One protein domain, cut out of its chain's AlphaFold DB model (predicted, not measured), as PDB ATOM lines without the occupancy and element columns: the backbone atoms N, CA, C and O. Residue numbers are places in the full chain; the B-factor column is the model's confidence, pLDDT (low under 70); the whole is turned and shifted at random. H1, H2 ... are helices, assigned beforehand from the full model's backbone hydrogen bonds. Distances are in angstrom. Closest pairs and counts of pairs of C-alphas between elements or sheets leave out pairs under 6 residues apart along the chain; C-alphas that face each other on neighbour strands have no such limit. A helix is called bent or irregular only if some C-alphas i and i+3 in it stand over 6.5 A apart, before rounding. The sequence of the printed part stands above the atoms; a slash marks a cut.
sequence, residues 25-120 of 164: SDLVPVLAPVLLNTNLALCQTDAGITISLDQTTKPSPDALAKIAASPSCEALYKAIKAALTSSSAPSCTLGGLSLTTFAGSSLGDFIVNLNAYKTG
ATOM      1  N   SER A  25     122.292 230.442 307.787       69.50
ATOM      2  CA  SER A  25     121.059 229.719 307.456       69.50
ATOM      3  C   SER A  25     119.976 230.590 306.814       69.50
ATOM      4  O   SER A  25     119.162 230.065 306.061       69.50
ATOM      5  N   ASP A  26     119.986 231.900 307.066       74.19
ATOM      6  CA  ASP A  26     119.044 232.860 306.474       74.19
ATOM      7  C   ASP A  26     119.445 233.233 305.037       74.19
ATOM      8  O   ASP A  26     118.609 233.450 304.161       74.19
ATOM      9  N   LEU A  27     120.754 233.229 304.761       71.00
ATOM     10  CA  LEU A  27     121.296 233.525 303.435       71.00
ATOM     11  C   LEU A  27     121.224 232.347 302.466       71.00
ATOM     12  O   LEU A  27     121.103 232.568 301.261       71.00
ATOM     13  N   VAL A  28     121.328 231.110 302.957       75.38
ATOM     14  CA  VAL A  28     121.309 229.902 302.115       75.38
ATOM     15  C   VAL A  28     120.096 229.845 301.178       75.38
ATOM     16  O   VAL A  28     120.324 229.678 299.982       75.38
ATOM     17  N   PRO A  29     118.832 230.007 301.622       74.75
ATOM     18  CA  PRO A  29     117.685 229.931 300.713       74.75
ATOM     19  C   PRO A  29     117.661 231.068 299.682       74.75
ATOM     20  O   PRO A  29     117.198 230.868 298.561       74.75
ATOM     21  N   VAL A  30     118.204 232.236 300.029       79.00
ATOM     22  CA  VAL A  30     118.280 233.401 299.137       79.00
ATOM     23  C   VAL A  30     119.352 233.194 298.070       79.00
ATOM     24  O   VAL A  30     119.120 233.456 296.894       79.00
ATOM     25  N   LEU A  31     120.523 232.678 298.456       75.62
ATOM     26  CA  LEU A  31     121.657 232.462 297.554       75.62
ATOM     27  C   LEU A  31     121.666 231.075 296.889       75.62
ATOM     28  O   LEU A  31     122.438 230.867 295.956       75.62
ATOM     29  N   ALA A  32     120.808 230.138 297.288       79.81
ATOM     30  CA  ALA A  32     120.637 228.838 296.631       79.81
ATOM     31  C   ALA A  32     120.503 228.921 295.093       79.81
ATOM     32  O   ALA A  32     121.248 228.222 294.400       79.81
ATOM     33  N   PRO A  33     119.647 229.790 294.511       77.31
ATOM     34  CA  PRO A  33     119.557 229.930 293.054       77.31
ATOM     35  C   PRO A  33     120.831 230.500 292.411       77.31
ATOM     36  O   PRO A  33     121.063 230.300 291.220       77.31
ATOM     37  N   VAL A  34     121.670 231.197 293.180       80.38
ATOM     38  CA  VAL A  34     122.976 231.694 292.727       80.38
ATOM     39  C   VAL A  34     124.009 230.566 292.727       80.38
ATOM     40  O   VAL A  34     124.792 230.452 291.787       80.38
ATOM     41  N   LEU A  35     123.998 229.713 293.754       74.19
ATOM     42  CA  LEU A  35     124.893 228.555 293.878       74.19
ATOM     43  C   LEU A  35     124.697 227.533 292.752       74.19
ATOM     44  O   LEU A  35     125.645 226.873 292.339       74.19
ATOM     45  N   LEU A  36     123.469 227.423 292.249       77.62
ATOM     46  CA  LEU A  36     123.106 226.555 291.128       77.62
ATOM     47  C   LEU A  36     123.252 227.254 289.767       77.62
ATOM     48  O   LEU A  36     122.977 226.656 288.727       77.62
ATOM     49  N   ASN A  37     123.652 228.527 289.752       80.44
ATOM     50  CA  ASN A  37     123.731 229.309 288.532       80.44
ATOM     51  C   ASN A  37     124.966 228.905 287.720       80.44
ATOM     52  O   ASN A  37     126.086 228.928 288.227       80.44
ATOM     53  N   THR A  38     124.794 228.609 286.432       82.38
ATOM     54  CA  THR A  38     125.895 228.219 285.532       82.38
ATOM     55  C   THR A  38     127.006 229.275 285.473       82.38
ATOM     56  O   THR A  38     128.179 228.947 285.296       82.38
ATOM     57  N   ASN A  39     126.656 230.547 285.703       83.25
ATOM     58  CA  ASN A  39     127.607 231.653 285.780       83.25
ATOM     59  C   ASN A  39     128.596 231.524 286.947       83.25
ATOM     60  O   ASN A  39     129.678 232.096 286.873       83.25
ATOM     61  N   LEU A  40     128.275 230.754 287.996       82.00
ATOM     62  CA  LEU A  40     129.196 230.482 289.098       82.00
ATOM     63  C   LEU A  40     130.396 229.670 288.606       82.00
ATOM     64  O   LEU A  40     131.533 230.086 288.801       82.00
ATOM     65  N   ALA A  41     130.148 228.549 287.931       83.75
ATOM     66  CA  ALA A  41     131.208 227.699 287.396       83.75
ATOM     67  C   ALA A  41     132.023 228.422 286.310       83.75
ATOM     68  O   ALA A  41     133.253 228.333 286.292       83.75
ATOM     69  N   LEU A  42     131.353 229.190 285.444       84.38
ATOM     70  CA  LEU A  42     132.019 229.980 284.405       84.38
ATOM     71  C   LEU A  42     132.878 231.099 285.000       84.38
ATOM     72  O   LEU A  42     134.020 231.263 284.591       84.38
ATOM     73  N   CYS A  43     132.370 231.821 285.999       83.44
ATOM     74  CA  CYS A  43     133.132 232.849 286.701       83.44
ATOM     75  C   CYS A  43     134.358 232.264 287.415       83.44
ATOM     76  O   CYS A  43     135.444 232.823 287.319       83.44
ATOM     77  N   GLN A  44     134.213 231.118 288.086       85.50
ATOM     78  CA  GLN A  44     135.338 230.436 288.734       85.50
ATOM     79  C   GLN A  44     136.411 229.996 287.730       85.50
ATOM     80  O   GLN A  44     137.605 230.124 287.999       85.50
ATOM     81  N   THR A  45     135.981 229.522 286.559       84.62
ATOM     82  CA  THR A  45     136.876 229.102 285.473       84.62
ATOM     83  C   THR A  45     137.625 230.290 284.868       84.62
ATOM     84  O   THR A  45     138.839 230.216 284.698       84.62
ATOM     85  N   ASP A  46     136.930 231.396 284.589       81.12
ATOM     86  CA  ASP A  46     137.510 232.596 283.966       81.12
ATOM     87  C   ASP A  46     138.451 233.344 284.929       81.12
ATOM     88  O   ASP A  46     139.586 233.696 284.599       81.12
ATOM     89  N   ALA A  47     138.027 233.476 286.189       78.31
ATOM     90  CA  ALA A  47     138.822 234.106 287.233       78.31
ATOM     91  C   ALA A  47     139.960 233.225 287.769       78.31
ATOM     92  O   ALA A  47     140.890 233.739 288.398       78.31
ATOM     93  N   GLY A  48     139.901 231.911 287.537       78.00
ATOM     94  CA  GLY A  48     140.843 230.941 288.096       78.00
ATOM     95  C   GLY A  48     140.784 230.858 289.623       78.00
ATOM     96  O   GLY A  48     141.810 230.621 290.259       78.00
ATOM     97  N   ILE A  49     139.609 231.091 290.218       74.56
ATOM     98  CA  ILE A  49     139.393 231.009 291.668       74.56
ATOM     99  C   ILE A  49     138.179 230.164 292.016       74.56
ATOM    100  O   ILE A  49     137.202 230.130 291.277       74.56
ATOM    101  N   THR A  50     138.198 229.554 293.198       79.06
ATOM    102  CA  THR A  50     137.016 228.903 293.763       79.06
ATOM    103  C   THR A  50     136.218 229.904 294.589       79.06
ATOM    104  O   THR A  50     136.704 230.445 295.582       79.06
ATOM    105  N   ILE A  51     134.975 230.160 294.185       73.25
ATOM    106  CA  ILE A  51     134.048 231.029 294.916       73.25
ATOM    107  C   ILE A  51     133.178 230.129 295.785       73.25
ATOM    108  O   ILE A  51     132.489 229.241 295.288       73.25
ATOM    109  N   SER A  52     133.222 230.337 297.097       69.81
ATOM    110  CA  SER A  52     132.447 229.571 298.072       69.81
ATOM    111  C   SER A  52     131.935 230.485 299.177       69.81
ATOM    112  O   SER A  52     132.584 231.464 299.534       69.81
ATOM    113  N   LEU A  53     130.777 230.143 299.746       67.12
ATOM    114  CA  LEU A  53     130.188 230.848 300.895       67.12
ATOM    115  C   LEU A  53     131.012 230.707 302.185       67.12
ATOM    116  O   LEU A  53     130.713 231.355 303.183       67.12
ATOM    117  N   ASP A  54     132.031 229.853 302.173       65.62
ATOM    118  CA  ASP A  54     132.988 229.684 303.262       65.62
ATOM    119  C   ASP A  54     134.370 230.245 302.906       65.62
ATOM    120  O   ASP A  54     135.403 229.731 303.315       65.62
ATOM    121  N   GLN A  55     134.409 231.295 302.083       68.06
ATOM    122  CA  GLN A  55     135.670 231.895 301.662       68.06
ATOM    123  C   GLN A  55     136.411 232.538 302.843       68.06
ATOM    124  O   GLN A  55     136.165 233.684 303.216       68.06
ATOM    125  N   THR A  56     137.357 231.801 303.421       64.94
ATOM    126  CA  THR A  56     138.248 232.251 304.506       64.94
ATOM    127  C   THR A  56     139.565 232.825 303.987       64.94
ATOM    128  O   THR A  56     140.250 233.556 304.702       64.94
ATOM    129  N   THR A  57     139.861 232.632 302.702       68.31
ATOM    130  CA  THR A  57     141.012 233.218 302.013       68.31
ATOM    131  C   THR A  57     140.632 234.425 301.163       68.31
ATOM    132  O   THR A  57     139.843 234.319 300.225       68.31
ATOM    133  N   LYS A  58     141.246 235.582 301.429       72.31
ATOM    134  CA  LYS A  58     141.099 236.771 300.582       72.31
ATOM    135  C   LYS A  58     141.647 236.486 299.170       72.31
ATOM    136  O   LYS A  58     142.798 236.060 299.062       72.31
ATOM    137  N   PRO A  59     140.885 236.749 298.089       74.19
ATOM    138  CA  PRO A  59     141.389 236.589 296.729       74.19
ATOM    139  C   PRO A  59     142.597 237.494 296.461       74.19
ATOM    140  O   PRO A  59     142.680 238.620 296.973       74.19
ATOM    141  N   SER A  60     143.522 237.013 295.630       78.81
ATOM    142  CA  SER A  60     144.637 237.824 295.143       78.81
ATOM    143  C   SER A  60     144.125 238.988 294.276       78.81
ATOM    144  O   SER A  60     143.051 238.889 293.675       78.81
ATOM    145  N   PRO A  61     144.866 240.105 294.192       77.56
ATOM    146  CA  PRO A  61     144.490 241.228 293.332       77.56
ATOM    147  C   PRO A  61     144.358 240.826 291.853       77.56
ATOM    148  O   PRO A  61     143.430 241.285 291.196       77.56
ATOM    149  N   ASP A  62     145.198 239.911 291.355       79.81
ATOM    150  CA  ASP A  62     145.071 239.333 290.008       79.81
ATOM    151  C   ASP A  62     143.748 238.593 289.800       79.81
ATOM    152  O   ASP A  62     143.098 238.758 288.768       79.81
ATOM    153  N   ALA A  63     143.311 237.803 290.783       80.31
ATOM    154  CA  ALA A  63     142.016 237.140 290.718       80.31
ATOM    155  C   ALA A  63     140.871 238.157 290.714       80.31
ATOM    156  O   ALA A  63     139.946 238.035 289.919       80.31
ATOM    157  N   LEU A  64     140.949 239.192 291.554       79.44
ATOM    158  CA  LEU A  64     139.949 240.261 291.587       79.44
ATOM    159  C   LEU A  64     139.861 241.010 290.248       79.44
ATOM    160  O   LEU A  64     138.762 241.320 289.791       79.44
ATOM    161  N   ALA A  65     141.002 241.251 289.597       82.19
ATOM    162  CA  ALA A  65     141.058 241.869 288.276       82.19
ATOM    163  C   ALA A  65     140.409 240.981 287.202       82.19
ATOM    164  O   ALA A  65     139.630 241.476 286.389       82.19
ATOM    165  N   LYS A  66     140.655 239.664 287.233       81.12
ATOM    166  CA  LYS A  66     139.996 238.719 286.317       81.12
ATOM    167  C   LYS A  66     138.492 238.632 286.555       81.12
ATOM    168  O   LYS A  66     137.730 238.660 285.595       81.12
ATOM    169  N   ILE A  67     138.057 238.620 287.816       81.44
ATOM    170  CA  ILE A  67     136.635 238.666 288.193       81.44
ATOM    171  C   ILE A  67     135.958 239.918 287.630       81.44
ATOM    172  O   ILE A  67     134.848 239.831 287.111       81.44
ATOM    173  N   ALA A  68     136.613 241.077 287.726       82.00
ATOM    174  CA  ALA A  68     136.083 242.333 287.205       82.00
ATOM    175  C   ALA A  68     136.037 242.367 285.666       82.00
ATOM    176  O   ALA A  68     135.160 243.012 285.100       82.00
ATOM    177  N   ALA A  69     136.953 241.665 284.993       82.44
ATOM    178  CA  ALA A  69     136.990 241.560 283.535       82.44
ATOM    179  C   ALA A  69     136.029 240.495 282.964       82.44
ATOM    180  O   ALA A  69     135.705 240.529 281.778       82.44
ATOM    181  N   SER A  70     135.574 239.552 283.792       85.06
ATOM    182  CA  SER A  70     134.757 238.407 283.382       85.06
ATOM    183  C   SER A  70     133.264 238.762 283.254       85.06
ATOM    184  O   SER A  70     132.606 238.999 284.274       85.06
ATOM    185  N   PRO A  71     132.644 238.660 282.061       85.75
ATOM    186  CA  PRO A  71     131.203 238.892 281.908       85.75
ATOM    187  C   PRO A  71     130.360 237.863 282.681       85.75
ATOM    188  O   PRO A  71     129.303 238.194 283.220       85.75
ATOM    189  N   SER A  72     130.855 236.629 282.817       85.94
ATOM    190  CA  SER A  72     130.232 235.567 283.620       85.94
ATOM    191  C   SER A  72     130.186 235.917 285.113       85.94
ATOM    192  O   SER A  72     129.210 235.615 285.798       85.94
ATOM    193  N   CYS A  73     131.214 236.599 285.628       83.94
ATOM    194  CA  CYS A  73     131.241 237.067 287.012       83.94
ATOM    195  C   CYS A  73     130.306 238.259 287.236       83.94
ATOM    196  O   CYS A  73     129.665 238.349 288.286       83.94
ATOM    197  N   GLU A  74     130.165 239.142 286.245       85.12
ATOM    198  CA  GLU A  74     129.182 240.226 286.304       85.12
ATOM    199  C   GLU A  74     127.743 239.677 286.297       85.12
ATOM    200  O   GLU A  74     126.901 240.107 287.092       85.12
ATOM    201  N   ALA A  75     127.466 238.674 285.456       86.75
ATOM    202  CA  ALA A  75     126.178 237.985 285.413       86.75
ATOM    203  C   ALA A  75     125.864 237.267 286.737       86.75
ATOM    204  O   ALA A  75     124.747 237.372 287.252       86.75
ATOM    205  N   LEU A  76     126.860 236.603 287.334       86.06
ATOM    206  CA  LEU A  76     126.736 235.997 288.660       86.06
ATOM    207  C   LEU A  76     126.413 237.047 289.731       86.06
ATOM    208  O   LEU A  76     125.513 236.851 290.546       86.06
ATOM    209  N   TYR A  77     127.103 238.185 289.714       85.69
ATOM    210  CA  TYR A  77     126.857 239.267 290.662       85.69
ATOM    211  C   TYR A  77     125.474 239.907 290.498       85.69
ATOM    212  O   TYR A  77     124.809 240.206 291.492       85.69
ATOM    213  N   LYS A  78     124.980 240.049 289.264       87.75
ATOM    214  CA  LYS A  78     123.581 240.432 289.015       87.75
ATOM    215  C   LYS A  78     122.602 239.428 289.618       87.75
ATOM    216  O   LYS A  78     121.635 239.859 290.241       87.75
ATOM    217  N   ALA A  79     122.862 238.125 289.494       85.75
ATOM    218  CA  ALA A  79     122.035 237.095 290.122       85.75
ATOM    219  C   ALA A  79     122.062 237.191 291.660       85.75
ATOM    220  O   ALA A  79     121.009 237.095 292.287       85.75
ATOM    221  N   ILE A  80     123.227 237.467 292.262       84.50
ATOM    222  CA  ILE A  80     123.362 237.719 293.710       84.50
ATOM    223  C   ILE A  80     122.529 238.924 294.127       84.50
ATOM    224  O   ILE A  80     121.720 238.817 295.045       84.50
ATOM    225  N   LYS A  81     122.671 240.063 293.443       83.81
ATOM    226  CA  LYS A  81     121.876 241.250 293.768       83.81
ATOM    227  C   LYS A  81     120.387 240.996 293.619       83.81
ATOM    228  O   LYS A  81     119.647 241.329 294.532       83.81
ATOM    229  N   ALA A  82     119.962 240.371 292.524       84.50
ATOM    230  CA  ALA A  82     118.558 240.049 292.296       84.50
ATOM    231  C   ALA A  82     117.985 239.155 293.408       84.50
ATOM    232  O   ALA A  82     116.855 239.370 293.849       84.50
ATOM    233  N   ALA A  83     118.773 238.198 293.901       82.19
ATOM    234  CA  ALA A  83     118.401 237.365 295.035       82.19
ATOM    235  C   ALA A  83     118.281 238.177 296.337       82.19
ATOM    236  O   ALA A  83     117.270 238.081 297.027       82.19
ATOM    237  N   LEU A  84     119.260 239.037 296.637       77.88
ATOM    238  CA  LEU A  84     119.278 239.873 297.846       77.88
ATOM    239  C   LEU A  84     118.237 241.004 297.840       77.88
ATOM    240  O   LEU A  84     117.887 241.517 298.898       77.88
ATOM    241  N   THR A  85     117.757 241.415 296.666       79.38
ATOM    242  CA  THR A  85     116.691 242.418 296.513       79.38
ATOM    243  C   THR A  85     115.321 241.799 296.253       79.38
ATOM    244  O   THR A  85     114.356 242.533 296.042       79.38
ATOM    245  N   SER A  86     115.214 240.471 296.200       76.81
ATOM    246  CA  SER A  86     113.917 239.811 296.037       76.81
ATOM    247  C   SER A  86     113.059 240.021 297.282       76.81
ATOM    248  O   SER A  86     113.581 240.086 298.388       76.81
ATOM    249  N   SER A  87     111.730 240.054 297.140       63.56
ATOM    250  CA  SER A  87     110.807 240.158 298.291       63.56
ATOM    251  C   SER A  87     110.912 238.992 299.284       63.56
ATOM    252  O   SER A  87     110.348 239.058 300.369       63.56
ATOM    253  N   SER A  88     111.606 237.916 298.907       63.38
ATOM    254  CA  SER A  88     111.936 236.774 299.764       63.38
ATOM    255  C   SER A  88     113.249 236.955 300.531       63.38
ATOM    256  O   SER A  88     113.619 236.074 301.302       63.38
ATOM    257  N   ALA A  89     113.977 238.050 300.295       65.19
ATOM    258  CA  ALA A  89     115.204 238.345 301.007       65.19
ATOM    259  C   ALA A  89     114.873 238.776 302.443       65.19
ATOM    260  O   ALA A  89     113.988 239.612 302.658       65.19
ATOM    261  N   PRO A  90     115.578 238.226 303.434       65.50
ATOM    262  CA  PRO A  90     115.376 238.595 304.815       65.50
ATOM    263  C   PRO A  90     115.849 240.029 305.045       65.50
ATOM    264  O   PRO A  90     116.886 240.457 304.543       65.50
ATOM    265  N   SER A  91     115.098 240.789 305.839       68.31
ATOM    266  CA  SER A  91     115.422 242.170 306.227       68.31
ATOM    267  C   SER A  91     116.530 242.252 307.289       68.31
ATOM    268  O   SER A  91     116.580 243.187 308.089       68.31
ATOM    269  N   CYS A  92     117.406 241.251 307.311       69.12
ATOM    270  CA  CYS A  92     118.476 241.077 308.272       69.12
ATOM    271  C   CYS A  92     119.770 241.773 307.806       69.12
ATOM    272  O   CYS A  92     119.938 242.110 306.628       69.12
ATOM    273  N   THR A  93     120.697 242.004 308.734       72.94
ATOM    274  CA  THR A  93     122.004 242.629 308.465       72.94
ATOM    275  C   THR A  93     123.154 241.655 308.662       72.94
ATOM    276  O   THR A  93     123.155 240.873 309.604       72.94
ATOM    277  N   LEU A  94     124.181 241.726 307.822       72.50
ATOM    278  CA  LEU A  94     125.428 240.980 308.000       72.50
ATOM    279  C   LEU A  94     126.489 241.905 308.587       72.50
ATOM    280  O   LEU A  94     126.930 242.837 307.914       72.50
ATOM    281  N   GLY A  95     126.884 241.668 309.842       68.44
ATOM    282  CA  GLY A  95     127.873 242.500 310.534       68.44
ATOM    283  C   GLY A  95     127.447 243.969 310.618       68.44
ATOM    284  O   GLY A  95     128.254 244.860 310.364       68.44
ATOM    285  N   GLY A  96     126.157 244.217 310.879       67.94
ATOM    286  CA  GLY A  96     125.562 245.558 310.926       67.94
ATOM    287  C   GLY A  96     125.297 246.241 309.574       67.94
ATOM    288  O   GLY A  96     124.783 247.358 309.564       67.94
ATOM    289  N   LEU A  97     125.602 245.602 308.436       73.06
ATOM    290  CA  LEU A  97     125.340 246.139 307.092       73.06
ATOM    291  C   LEU A  97     124.138 245.459 306.430       73.06
ATOM    292  O   LEU A  97     123.971 244.243 306.518       73.06
ATOM    293  N   SER A  98     123.318 246.231 305.713       76.38
ATOM    294  CA  SER A  98     122.242 245.688 304.873       76.38
ATOM    295  C   SER A  98     122.811 244.751 303.810       76.38
ATOM    296  O   SER A  98     123.886 245.014 303.272       76.38
ATOM    297  N   LEU A  99     122.074 243.703 303.439       74.94
ATOM    298  CA  LEU A  99     122.501 242.714 302.438       74.94
ATOM    299  C   LEU A  99     123.001 243.334 301.120       74.94
ATOM    300  O   LEU A  99     124.000 242.893 300.557       74.94
ATOM    301  N   THR A 100     122.342 244.388 300.642       76.38
ATOM    302  CA  THR A 100     122.732 245.120 299.426       76.38
ATOM    303  C   THR A 100     124.008 245.938 299.602       76.38
ATOM    304  O   THR A 100     124.816 246.003 298.681       76.38
ATOM    305  N   THR A 101     124.219 246.529 300.778       79.31
ATOM    306  CA  THR A 101     125.462 247.232 301.122       79.31
ATOM    307  C   THR A 101     126.613 246.243 301.284       79.31
ATOM    308  O   THR A 101     127.710 246.487 300.790       79.31
ATOM    309  N   PHE A 102     126.347 245.094 301.902       79.50
ATOM    310  CA  PHE A 102     127.305 244.006 302.063       79.50
ATOM    311  C   PHE A 102     127.738 243.407 300.718       79.50
ATOM    312  O   PHE A 102     128.914 243.102 300.523       79.50
ATOM    313  N   ALA A 103     126.808 243.290 299.766       79.56
ATOM    314  CA  ALA A 103     127.107 242.863 298.401       79.56
ATOM    315  C   ALA A 103     128.091 243.787 297.667       79.56
ATOM    316  O   ALA A 103     128.685 243.369 296.675       79.56
ATOM    317  N   GLY A 104     128.276 245.023 298.136       82.75
ATOM    318  CA  GLY A 104     129.136 246.000 297.480       82.75
ATOM    319  C   GLY A 104     128.642 246.337 296.074       82.75
ATOM    320  O   GLY A 104     127.466 246.147 295.761       82.75
ATOM    321  N   SER A 105     129.542 246.828 295.222       79.81
ATOM    322  CA  SER A 105     129.227 247.242 293.844       79.81
ATOM    323  C   SER A 105     129.586 246.193 292.791       79.81
ATOM    324  O   SER A 105     129.093 246.275 291.665       79.81
ATOM    325  N   SER A 106     130.405 245.204 293.162       81.38
ATOM    326  CA  SER A 106     130.938 244.178 292.263       81.38
ATOM    327  C   SER A 106     131.049 242.821 292.960       81.38
ATOM    328  O   SER A 106     131.064 242.736 294.188       81.38
ATOM    329  N   LEU A 107     131.233 241.744 292.182       80.75
ATOM    330  CA  LEU A 107     131.485 240.411 292.745       80.75
ATOM    331  C   LEU A 107     132.744 240.377 293.628       80.75
ATOM    332  O   LEU A 107     132.768 239.694 294.647       80.75
ATOM    333  N   GLY A 108     133.784 241.122 293.240       80.69
ATOM    334  CA  GLY A 108     135.021 241.233 294.012       80.69
ATOM    335  C   GLY A 108     134.795 241.830 295.403       80.69
ATOM    336  O   GLY A 108     135.272 241.258 296.381       80.69
ATOM    337  N   ASP A 109     134.016 242.915 295.501       82.62
ATOM    338  CA  ASP A 109     133.632 243.521 296.784       82.62
ATOM    339  C   ASP A 109     132.865 242.526 297.649       82.62
ATOM    340  O   ASP A 109     133.195 242.338 298.818       82.62
ATOM    341  N   PHE A 110     131.888 241.830 297.061       82.25
ATOM    342  CA  PHE A 110     131.122 240.815 297.774       82.25
ATOM    343  C   PHE A 110     132.024 239.727 298.368       82.25
ATOM    344  O   PHE A 110     131.881 239.396 299.542       82.25
ATOM    345  N   ILE A 111     132.979 239.191 297.599       80.69
ATOM    346  CA  ILE A 111     133.886 238.135 298.080       80.69
ATOM    347  C   ILE A 111     134.815 238.662 299.184       80.69
ATOM    348  O   ILE A 111     135.059 237.956 300.163       80.69
ATOM    349  N   VAL A 112     135.321 239.893 299.058       82.25
ATOM    350  CA  VAL A 112     136.152 240.532 300.093       82.25
ATOM    351  C   VAL A 112     135.350 240.756 301.376       82.25
ATOM    352  O   VAL A 112     135.836 240.438 302.462       82.25
ATOM    353  N   ASN A 113     134.111 241.229 301.263       79.19
ATOM    354  CA  ASN A 113     133.237 241.461 302.409       79.19
ATOM    355  C   ASN A 113     132.826 240.150 303.090       79.19
ATOM    356  O   ASN A 113     132.828 240.062 304.317       79.19
ATOM    357  N   LEU A 114     132.555 239.103 302.305       78.38
ATOM    358  CA  LEU A 114     132.280 237.751 302.797       78.38
ATOM    359  C   LEU A 114     133.475 237.194 303.573       78.38
ATOM    360  O   LEU A 114     133.310 236.682 304.682       78.38
ATOM    361  N   ASN A 115     134.682 237.376 303.043       79.25
ATOM    362  CA  ASN A 115     135.907 236.988 303.724       79.25
ATOM    363  C   ASN A 115     136.113 237.738 305.050       79.25
ATOM    364  O   ASN A 115     136.405 237.114 306.073       79.25
ATOM    365  N   ALA A 116     135.915 239.057 305.055       77.12
ATOM    366  CA  ALA A 116     136.022 239.881 306.256       77.12
ATOM    367  C   ALA A 116     134.997 239.467 307.328       77.12
ATOM    368  O   ALA A 116     135.348 239.329 308.497       77.12
ATOM    369  N   TYR A 117     133.757 239.178 306.923       76.31
ATOM    370  CA  TYR A 117     132.716 238.688 307.827       76.31
ATOM    371  C   TYR A 117     133.080 237.330 308.444       76.31
ATOM    372  O   TYR A 117     133.000 237.155 309.659       76.31
ATOM    373  N   LYS A 118     133.549 236.375 307.631       74.25
ATOM    374  CA  LYS A 118     133.944 235.031 308.092       74.25
ATOM    375  C   LYS A 118     135.171 235.031 309.000       74.25
ATOM    376  O   LYS A 118     135.262 234.201 309.897       74.25
ATOM    377  N   THR A 119     136.097 235.957 308.783       73.75
ATOM    378  CA  THR A 119     137.296 236.122 309.622       73.75
ATOM    379  C   THR A 119     137.035 236.951 310.886       73.75
ATOM    380  O   THR A 119     137.958 237.171 311.667       73.75
ATOM    381  N   GLY A 120     135.788 237.381 311.128       63.62
ATOM    382  CA  GLY A 120     135.403 238.142 312.321       63.62
ATOM    383  C   GLY A 120     135.839 239.609 312.293       63.62
ATOM    384  O   GLY A 120     135.836 240.272 313.327       63.62
TER     385      GLY A 120
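AT A GLANCE: This is residues 25 to 120 of the 164 residues of an uncharacterized protein of Aphanomyces euteiches (UniProt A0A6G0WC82). The longest helix, H4, runs along one side of a small helical body: H1 and H2 pack on it one after the other, H1 towards its end and H2 on its first residues. H3 makes a corner with the start of H4, and H6 begins at Leu 107, close to Tyr 77 of H4, and runs away from it, with short H5 near Leu 84. The printed part has 96 residues with six named helices, H1 to H6 in order, and no named strand: all helix, compact, radius of gyration of the C-alphas 12.4 A, spans 33 by 28 by 20 A.

IN THESE COORDINATES: Find C-alpha 25 at (121.059, 229.719, 307.456); from there H1 runs to residue 35, 14.2 A, irregular, with C-alphas 30 and 33 7.1 A apart. Next come H2, residues 38 to 47, 14.3 A, and H3, residues 61 to 69, 12.3 A. H4, residues 71 to 84, covers 19.9 A. H5 is residues 99 to 102, and H6, residues 107 to 118, 16.4 A, ends at C-alpha 118 (133.944, 235.031, 308.092).

HOW THE PARTS SIT: Start at the hub, H4. H1 touches it at Val 30 and Ala 83, closest C-alphas 5.7 A, opposite ways at a shallow tilt of 34.6 degrees, only just short of steep. H2 touches residues 71 to 76 of H4, Cys 43 to Cys 73, closest C-alphas 4.6 A, a steep tilt of 48 degrees. H6 touches H4 with residue 107 alone, its C-alpha 5.2 A from that of Tyr 77. H1 and H6 are apart. Every O i to N i+4 pair is within hydrogen-bond range in H2, H3, H4 and H6; H1 has 3 of 7, and 4 of 8 O i to N i+3 pairs.

THE WHOLE: The C-alphas of Asp 62 and Ser 87 are the farthest apart, 35.3 A. The printed part has no cut. The links H2 to H3 and H4 to H5 are long; look there for pLDDT under 70, at residues 52 to 57, 87 to 92 and 95 to 96, and also at residues 25 and 120.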